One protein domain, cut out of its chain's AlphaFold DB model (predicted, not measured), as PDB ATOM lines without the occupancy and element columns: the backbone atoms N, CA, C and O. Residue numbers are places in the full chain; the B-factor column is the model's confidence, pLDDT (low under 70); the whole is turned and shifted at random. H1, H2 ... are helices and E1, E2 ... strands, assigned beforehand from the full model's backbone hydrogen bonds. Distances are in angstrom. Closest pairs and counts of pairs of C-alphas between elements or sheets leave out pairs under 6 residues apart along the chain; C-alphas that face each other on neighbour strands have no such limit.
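Overview. This is residues 3 to 67 of the 68 residues of an uncharacterized protein of Streptococcus sp. A12 (UniProt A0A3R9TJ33). Two small lobes make a flat domain: in one, helix H1 packs on the antiparallel strand pair E1 and E4; the other holds the antiparallel hairpin E2 and E3. The 65 printed residues have one named helix and four named strands, ordered H1 E1 E2 E3 E4; the class is mixed, with under half of the residues in named elements. It is only just compact, close to loose, radius of gyration of the C-alphas 12.5 A, spanning 35 by 25 by 13 A.

Arrangement. Residues 3 to 4 pair, parallel, with residues 29 to 30 of E1, residues 28 to 32. In H1, residues 17 to 25, every O i to N i+4 pair is within hydrogen-bond range; its closest C-alphas to E1 are Ala 22 and Val 29, 5.2 A. E2, residues 47 to 49, and E3, residues 55 to 60, form a hairpin, N 48 to O 59 2.9 A. E3 runs on into E4, residues 63 to 66, at 58 degrees. E4 is antiparallel to E1, N 31 to O 64 2.9 A.

Along the chain. H1, 12.0 A long, begins at C-alpha 17 (1.566, 20.914, -43.581). E1 measures 13.6 A, E2 6.9 A, E3 10.4 A and E4 9.8 A, ending at C-alpha 66 (4.300, 11.707, -42.639).

Size, cuts and confidence. The farthest C-alphas, Asn 26 and Asp 52, are 38.4 A apart. The printed part has no cut. E1 to E2 is a long link; residues 42 to 43 are under pLDDT 70.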
ATOM      1  N   VAL A   3       8.652  13.293 -50.781       95.31
ATOM      2  CA  VAL A   3       8.713  14.753 -50.917       95.31
ATOM      3  C   VAL A   3       9.311  15.327 -49.640       95.31
ATOM      4  O   VAL A   3       8.870  14.980 -48.548       95.31
ATOM      5  N   GLU A   4      10.304  16.204 -49.754       94.56
ATOM      6  CA  GLU A   4      10.894  16.891 -48.602       94.56
ATOM      7  C   GLU A   4      10.500  18.372 -48.617       94.56
ATOM      8  O   GLU A   4      10.789  19.098 -49.567       94.56
ATOM      9  N   ILE A   5       9.825  18.828 -47.560       93.62
ATOM     10  CA  ILE A   5       9.461  20.232 -47.378       93.62
ATOM     11  C   ILE A   5      10.603  20.939 -46.653       93.62
ATOM     12  O   ILE A   5      10.777  20.786 -45.443       93.62
ATOM     13  N   LEU A   6      11.345  21.767 -47.385       89.88
ATOM     14  CA  LEU A   6      12.397  22.622 -46.834       89.88
ATOM     15  C   LEU A   6      11.825  23.987 -46.422       89.88
ATOM     16  O   LEU A   6      12.187  25.026 -46.965       89.88
ATOM     17  N   SER A   7      10.896  23.974 -45.464       89.88
ATOM     18  CA  SER A   7      10.298  25.181 -44.880       89.88
ATOM     19  C   SER A   7      10.171  25.060 -43.363       89.88
ATOM     20  O   SER A   7       9.812  24.000 -42.846       89.88
ATOM     21  N   CYS A   8      10.496  26.136 -42.643       89.94
ATOM     22  CA  CYS A   8      10.483  26.177 -41.182       89.94
ATOM     23  C   CYS A   8       9.139  25.702 -40.615       89.94
ATOM     24  O   CYS A   8       8.081  26.155 -41.046       89.94
ATOM     25  N   ASN A   9       9.183  24.867 -39.576       92.94
ATOM     26  CA  ASN A   9       8.012  24.413 -38.819       92.94
ATOM     27  C   ASN A   9       6.920  23.686 -39.643       92.94
ATOM     28  O   ASN A   9       5.824  23.479 -39.124       92.94
ATOM     29  N   ALA A  10       7.177  23.253 -40.881       95.19
ATOM     30  CA  ALA A  10       6.169  22.602 -41.730       95.19
ATOM     31  C   ALA A  10       5.645  21.253 -41.180       95.19
ATOM     32  O   ALA A  10       4.567  20.790 -41.550       95.19
ATOM     33  N   GLY A  11       6.385  20.628 -40.268       94.94
ATOM     34  CA  GLY A  11       6.010  19.437 -39.506       94.94
ATOM     35  C   GLY A  11       5.516  19.727 -38.083       94.94
ATOM     36  O   GLY A  11       5.450  18.799 -37.272       94.94
ATOM     37  N   LYS A  12       5.242  20.987 -37.722       94.00
ATOM     38  CA  LYS A  12       4.836  21.404 -36.367       94.00
ATOM     39  C   LYS A  12       3.315  21.550 -36.247       94.00
ATOM     40  O   LYS A  12       2.648  21.969 -37.185       94.00
ATOM     41  N   GLY A  13       2.786  21.275 -35.054       93.06
ATOM     42  CA  GLY A  13       1.366  21.447 -34.722       93.06
ATOM     43  C   GLY A  13       0.538  20.165 -34.856       93.06
ATOM     44  O   GLY A  13       1.078  19.098 -35.142       93.06
ATOM     45  N   ALA A  14      -0.769  20.285 -34.603       93.69
ATOM     46  CA  ALA A  14      -1.712  19.162 -34.597       93.69
ATOM     47  C   ALA A  14      -2.119  18.695 -36.008       93.69
ATOM     48  O   ALA A  14      -2.348  17.509 -36.209       93.69
ATOM     49  N   ASN A  15      -2.162  19.611 -36.981       93.94
ATOM     50  CA  ASN A  15      -2.422  19.313 -38.393       93.94
ATOM     51  C   ASN A  15      -1.312  19.925 -39.270       93.94
ATOM     52  O   ASN A  15      -1.524  20.967 -39.899       93.94
ATOM     53  N   PRO A  16      -0.091  19.364 -39.233       96.50
ATOM     54  CA  PRO A  16       1.061  19.953 -39.899       96.50
ATOM     55  C   PRO A  16       0.912  19.906 -41.423       96.50
ATOM     56  O   PRO A  16       0.327  18.970 -41.969       96.50
ATOM     57  N   LEU A  17       1.525  20.871 -42.115       96.94
ATOM     58  CA  LEU A  17       1.566  20.914 -43.581       96.94
ATOM     59  C   LEU A  17       2.108  19.604 -44.175       96.94
ATOM     60  O   LEU A  17       1.592  19.128 -45.180       96.94
ATOM     61  N   GLY A  18       3.105  18.991 -43.525       97.38
ATOM     62  CA  GLY A  18       3.642  17.694 -43.937       97.38
ATOM     63  C   GLY A  18       2.584  16.588 -44.023       97.38
ATOM     64  O   GLY A  18       2.605  15.815 -44.974       97.38
ATOM     65  N   GLN A  19       1.631  16.543 -43.085       98.12
ATOM     66  CA  GLN A  19       0.539  15.565 -43.112       98.12
ATOM     67  C   GLN A  19      -0.504  15.914 -44.177       98.12
ATOM     68  O   GLN A  19      -0.943  15.033 -44.908       98.12
ATOM     69  N   GLN A  20      -0.873  17.194 -44.298       98.00
ATOM     70  CA  GLN A  20      -1.836  17.646 -45.311       98.00
ATOM     71  C   GLN A  20      -1.360  17.282 -46.722       98.00
ATOM     72  O   GLN A  20      -2.107  16.689 -47.496       98.00
ATOM     73  N   LEU A  21      -0.084  17.550 -47.013       97.62
ATOM     74  CA  LEU A  21       0.514  17.242 -48.304       97.62
ATOM     75  C   LEU A  21       0.701  15.734 -48.523       97.62
ATOM     76  O   LEU A  21       0.556  15.265 -49.650       97.62
ATOM     77  N   ALA A  22       1.008  14.964 -47.470       98.12
ATOM     78  CA  ALA A  22       1.104  13.507 -47.572       98.12
ATOM     79  C   ALA A  22      -0.228  12.903 -48.021       98.12
ATOM     80  O   ALA A  22      -0.249  12.102 -48.955       98.12
ATOM     81  N   ASN A  23      -1.328  13.357 -47.417       98.19
ATOM     82  CA  ASN A  23      -2.679  12.919 -47.755       98.19
ATOM     83  C   ASN A  23      -3.066  13.338 -49.180       98.19
ATOM     84  O   ASN A  23      -3.588  12.522 -49.933       98.19
ATOM     85  N   GLU A  24      -2.790  14.589 -49.564       97.88
ATOM     86  CA  GLU A  24      -3.127  15.125 -50.892       97.88
ATOM     87  C   GLU A  24      -2.385  14.398 -52.021       97.88
ATOM     88  O   GLU A  24      -2.980  14.045 -53.038       97.88
ATOM     89  N   LEU A  25      -1.090  14.139 -51.836       97.12
ATOM     90  CA  LEU A  25      -0.245  13.506 -52.850       97.12
ATOM     91  C   LEU A  25      -0.221  11.975 -52.756       97.12
ATOM     92  O   LEU A  25       0.442  11.331 -53.571       97.12
ATOM     93  N   ASN A  26      -0.889  11.391 -51.754       97.25
ATOM     94  CA  ASN A  26      -0.838   9.967 -51.420       97.25
ATOM     95  C   ASN A  26       0.607   9.419 -51.399       97.25
ATOM     96  O   ASN A  26       0.939   8.403 -52.017       97.25
ATOM     97  N   THR A  27       1.515  10.146 -50.741       97.75
ATOM     98  CA  THR A  27       2.947   9.823 -50.711       97.75
ATOM     99  C   THR A  27       3.588  10.170 -49.372       97.75
ATOM    100  O   THR A  27       3.028  10.917 -48.575       97.75
ATOM    101  N   THR A  28       4.785   9.640 -49.107       98.12
ATOM    102  CA  THR A  28       5.527  10.009 -47.896       98.12
ATOM    103  C   THR A  28       6.080  11.422 -48.030       98.12
ATOM    104  O   THR A  28       6.843  11.715 -48.954       98.12
ATOM    105  N   VAL A  29       5.766  12.278 -47.063       97.94
ATOM    106  CA  VAL A  29       6.300  13.639 -46.971       97.94
ATOM    107  C   VAL A  29       7.189  13.746 -45.742       97.94
ATOM    108  O   VAL A  29       6.827  13.285 -44.663       97.94
ATOM    109  N   LYS A  30       8.355  14.368 -45.884       96.50
ATOM    110  CA  LYS A  30       9.221  14.729 -44.764       96.50
ATOM    111  C   LYS A  30       9.188  16.229 -44.540       96.50
ATOM    112  O   LYS A  30       9.378  16.992 -45.482       96.50
ATOM    113  N   ALA A  31       8.986  16.663 -43.301       95.38
ATOM    114  CA  ALA A  31       8.966  18.082 -42.958       95.38
ATOM    115  C   ALA A  31       9.555  18.338 -41.558       95.38
ATOM    116  O   ALA A  31       9.375  17.516 -40.653       95.38
ATOM    117  N   PRO A  32      10.240  19.471 -41.338       93.88
ATOM    118  CA  PRO A  32      10.849  19.795 -40.052       93.88
ATOM    119  C   PRO A  32       9.822  20.365 -39.074       93.88
ATOM    120  O   PRO A  32       8.942  21.143 -39.443       93.88
ATOM    121  N   ASN A  33       9.949  20.045 -37.791       91.88
ATOM    122  CA  ASN A  33       9.131  20.647 -36.730       91.88
ATOM    123  C   ASN A  33       9.735  21.942 -36.150       91.88
ATOM    124  O   ASN A  33       9.175  22.509 -35.212       91.88
ATOM    125  N   GLU A  34      10.868  22.384 -36.688       88.81
ATOM    126  CA  GLU A  34      11.685  23.475 -36.165       88.81
ATOM    127  C   GLU A  34      12.148  24.426 -37.278       88.81
ATOM    128  O   GLU A  34      11.808  24.254 -38.454       88.81
ATOM    129  N   TYR A  35      12.869  25.480 -36.890       82.94
ATOM    130  CA  TYR A  35      13.457  26.424 -37.833       82.94
ATOM    131  C   TYR A  35      14.555  25.754 -38.655       82.94
ATOM    132  O   TYR A  35      15.361  24.990 -38.133       82.94
ATOM    133  N   LEU A  36      14.558  26.079 -39.942       83.25
ATOM    134  CA  LEU A  36      15.505  25.608 -40.932       83.25
ATOM    135  C   LEU A  36      16.544  26.693 -41.195       83.25
ATOM    136  O   LEU A  36      16.188  27.777 -41.655       83.25
ATOM    137  N   TRP A  37      17.818  26.386 -40.964       83.19
ATOM    138  CA  TRP A  37      18.922  27.251 -41.363       83.19
ATOM    139  C   TRP A  37      19.913  26.489 -42.238       83.19
ATOM    140  O   TRP A  37      20.529  25.519 -41.798       83.19
ATOM    141  N   PHE A  38      20.091  26.946 -43.475       80.94
ATOM    142  CA  PHE A  38      21.137  26.448 -44.364       80.94
ATOM    143  C   PHE A  38      22.362  27.342 -44.250       80.94
ATOM    144  O   PHE A  38      22.266  28.564 -44.371       80.94
ATOM    145  N   SER A  39      23.520  26.743 -43.982       74.19
ATOM    146  CA  SER A  39      24.766  27.503 -44.006       74.19
ATOM    147  C   SER A  39      25.101  27.891 -45.447       74.19
ATOM    148  O   SER A  39      24.878  27.106 -46.367       74.19
ATOM    149  N   SER A  40      25.711  29.056 -45.644       77.38
ATOM    150  CA  SER A  40      26.300  29.442 -46.933       77.38
ATOM    151  C   SER A  40      27.552  28.625 -47.296       77.38
ATOM    152  O   SER A  40      28.071  28.767 -48.397       77.38
ATOM    153  N   HIS A  41      28.049  27.780 -46.385       72.56
ATOM    154  CA  HIS A  41      29.328  27.072 -46.487       72.56
ATOM    155  C   HIS A  41      29.170  25.601 -46.898       72.56
ATOM    156  O   HIS A  41      29.586  24.712 -46.158       72.56
ATOM    157  N   GLU A  42      28.549  25.345 -48.054       63.78
ATOM    158  CA  GLU A  42      28.416  24.023 -48.712       63.78
ATOM    159  C   GLU A  42      27.746  22.898 -47.889       63.78
ATOM    160  O   GLU A  42      27.438  21.830 -48.419       63.78
ATOM    161  N   LYS A  43      27.444  23.115 -46.605       69.81
ATOM    162  CA  LYS A  43      26.698  22.167 -45.781       69.81
ATOM    163  C   LYS A  43      25.213  22.307 -46.066       69.81
ATOM    164  O   LYS A  43      24.566  23.260 -45.633       69.81
ATOM    165  N   LEU A  44      24.691  21.292 -46.750       72.12
ATOM    166  CA  LEU A  44      23.268  21.097 -47.017       72.12
ATOM    167  C   LEU A  44      22.497  20.575 -45.802       72.12
ATOM    168  O   LEU A  44      21.274  20.524 -45.850       72.12
ATOM    169  N   THR A  45      23.180  20.173 -44.723       81.38
ATOM    170  CA  THR A  45      22.504  19.771 -43.488       81.38
ATOM    171  C   THR A  45      21.868  20.999 -42.845       81.38
ATOM    172  O   THR A  45      22.595  21.913 -42.443       81.38
ATOM    173  N   PRO A  46      20.536  21.035 -42.727       83.75
ATOM    174  CA  PRO A  46      19.886  22.133 -42.055       83.75
ATOM    175  C   PRO A  46      20.144  22.113 -40.554       83.75
ATOM    176  O   PRO A  46      20.124  21.060 -39.916       83.75
ATOM    177  N   MET A  47      20.328  23.298 -39.993       88.81
ATOM    178  CA  MET A  47      20.643  23.503 -38.586       88.81
ATOM    179  C   MET A  47      19.529  24.280 -37.888       88.81
ATOM    180  O   MET A  47      18.785  25.031 -38.524       88.81
ATOM    181  N   GLY A  48      19.413  24.068 -36.580       87.31
ATOM    182  CA  GLY A  48      18.435  24.746 -35.745       87.31
ATOM    183  C   GLY A  48      18.771  26.217 -35.494       87.31
ATOM    184  O   GLY A  48      19.726  26.788 -36.025       87.31
ATOM    185  N   MET A  49      17.971  26.832 -34.627       86.00
ATOM    186  CA  MET A  49      18.102  28.232 -34.229       86.00
ATOM    187  C   MET A  49      18.128  28.332 -32.703       86.00
ATOM    188  O   MET A  49      17.299  27.719 -32.025       86.00
ATOM    189  N   LYS A  50      19.060  29.124 -32.168       86.56
ATOM    190  CA  LYS A  50      19.160  29.421 -30.733       86.56
ATOM    191  C   LYS A  50      18.091  30.430 -30.297       86.56
ATOM    192  O   LYS A  50      17.420  31.058 -31.117       86.56
ATOM    193  N   ALA A  51      17.957  30.632 -28.985       87.19
ATOM    194  CA  ALA A  51      17.007  31.595 -28.414       87.19
ATOM    195  C   ALA A  51      17.261  33.050 -28.863       87.19
ATOM    196  O   ALA A  51      16.315  33.820 -29.018       87.19
ATOM    197  N   ASP A  52      18.519  33.407 -29.130       90.62
ATOM    198  CA  ASP A  52      18.936  34.718 -29.648       90.62
ATOM    199  C   ASP A  52      18.748  34.872 -31.171       90.62
ATOM    200  O   ASP A  52      19.148  35.882 -31.746       90.62
ATOM    201  N   ARG A  53      18.122  33.884 -31.827       84.44
ATOM    202  CA  ARG A  53      17.914  33.804 -33.280       84.44
ATOM    203  C   ARG A  53      19.192  33.659 -34.105       84.44
ATOM    204  O   ARG A  53      19.153  33.877 -35.312       84.44
ATOM    205  N   SER A  54      20.307  33.269 -33.494       86.69
ATOM    206  CA  SER A  54      21.500  32.847 -34.227       86.69
ATOM    207  C   SER A  54      21.421  31.375 -34.649       86.69
ATOM    208  O   SER A  54      20.640  30.584 -34.108       86.69
ATOM    209  N   LEU A  55      22.251  31.011 -35.628       85.25
ATOM    210  CA  LEU A  55      22.443  29.639 -36.088       85.25
ATOM    211  C   LEU A  55      22.897  28.731 -34.934       85.25
ATOM    212  O   LEU A  55      23.914  28.996 -34.285       85.25
ATOM    213  N   ASP A  56      22.194  27.621 -34.720       87.81
ATOM    214  CA  ASP A  56      22.630  26.577 -33.798       87.81
ATOM    215  C   ASP A  56      23.380  25.465 -34.540       87.81
ATOM    216  O   ASP A  56      22.790  24.499 -35.020       87.81
ATOM    217  N   THR A  57      24.707  25.579 -34.614       86.38
ATOM    218  CA  THR A  57      25.561  24.568 -35.258       86.38
ATOM    219  C   THR A  57      25.683  23.262 -34.468       86.38
ATOM    220  O   THR A  57      26.245  22.297 -34.985       86.38
ATOM    221  N   SER A  58      25.171  23.204 -33.236       87.00
ATOM    222  CA  SER A  58      25.200  21.990 -32.413       87.00
ATOM    223  C   SER A  58      23.999  21.076 -32.654       87.00
ATOM    224  O   SER A  58      24.038  19.901 -32.290       87.00
ATOM    225  N   LYS A  59      22.944  21.594 -33.299       84.94
ATOM    226  CA  LYS A  59      21.662  20.909 -33.435       84.94
ATOM    227  C   LYS A  59      21.234  20.792 -34.902       84.94
ATOM    228  O   LYS A  59      20.622  21.719 -35.438       84.94
ATOM    229  N   PRO A  60      21.526  19.659 -35.565       86.94
ATOM    230  CA  PRO A  60      20.937  19.345 -36.861       86.94
ATOM    231  C   PRO A  60      19.409  19.265 -36.764       86.94
ATOM    232  O   PRO A  60      18.871  18.720 -35.795       86.94
ATOM    233  N   VAL A  61      18.712  19.789 -37.771       88.75
ATOM    234  CA  VAL A  61      17.246  19.741 -37.840       88.75
ATOM    235  C   VAL A  61      16.779  18.308 -38.048       88.75
ATOM    236  O   VAL A  61      17.284  17.591 -38.914       88.75
ATOM    237  N   THR A  62      15.764  17.901 -37.287       88.06
ATOM    238  CA  THR A  62      15.132  16.590 -37.477       88.06
ATOM    239  C   THR A  62      13.944  16.686 -38.431       88.06
ATOM    240  O   THR A  62      12.970  17.401 -38.185       88.06
ATOM    241  N   MET A  63      13.997  15.909 -39.515       91.44
ATOM    242  CA  MET A  63      12.895  15.774 -40.467       91.44
ATOM    243  C   MET A  63      11.920  14.698 -39.982       91.44
ATOM    244  O   MET A  63      12.291  13.533 -39.845       91.44
ATOM    245  N   ARG A  64      10.660  15.068 -39.732       94.25
ATOM    246  CA  ARG A  64       9.592  14.112 -39.408       94.25
ATOM    247  C   ARG A  64       9.017  13.529 -40.691       94.25
ATOM    248  O   ARG A  64       8.801  14.283 -41.633       94.25
ATOM    249  N   SER A  65       8.722  12.233 -40.697       96.75
ATOM    250  CA  SER A  65       8.034  11.563 -41.804       96.75
ATOM    251  C   SER A  65       6.529  11.502 -41.554       96.75
ATOM    252  O   SER A  65       6.098  11.168 -40.450       96.75
ATOM    253  N   PHE A  66       5.754  11.780 -42.594       97.19
ATOM    254  CA  PHE A  66       4.300  11.707 -42.639       97.19
ATOM    255  C   PHE A  66       3.901  10.773 -43.780       97.19
ATOM    256  O   PHE A  66       4.459  10.854 -44.877       97.19
ATOM    257  N   THR A  67       2.969   9.868 -43.513       96.81
ATOM    258  CA  THR A  67       2.351   8.979 -44.506       96.81
ATOM    259  C   THR A  67       0.879   9.356 -44.655       96.81
ATOM    260  O   THR A  67       0.348   9.901 -43.688       96.81
TER     261      THR A  67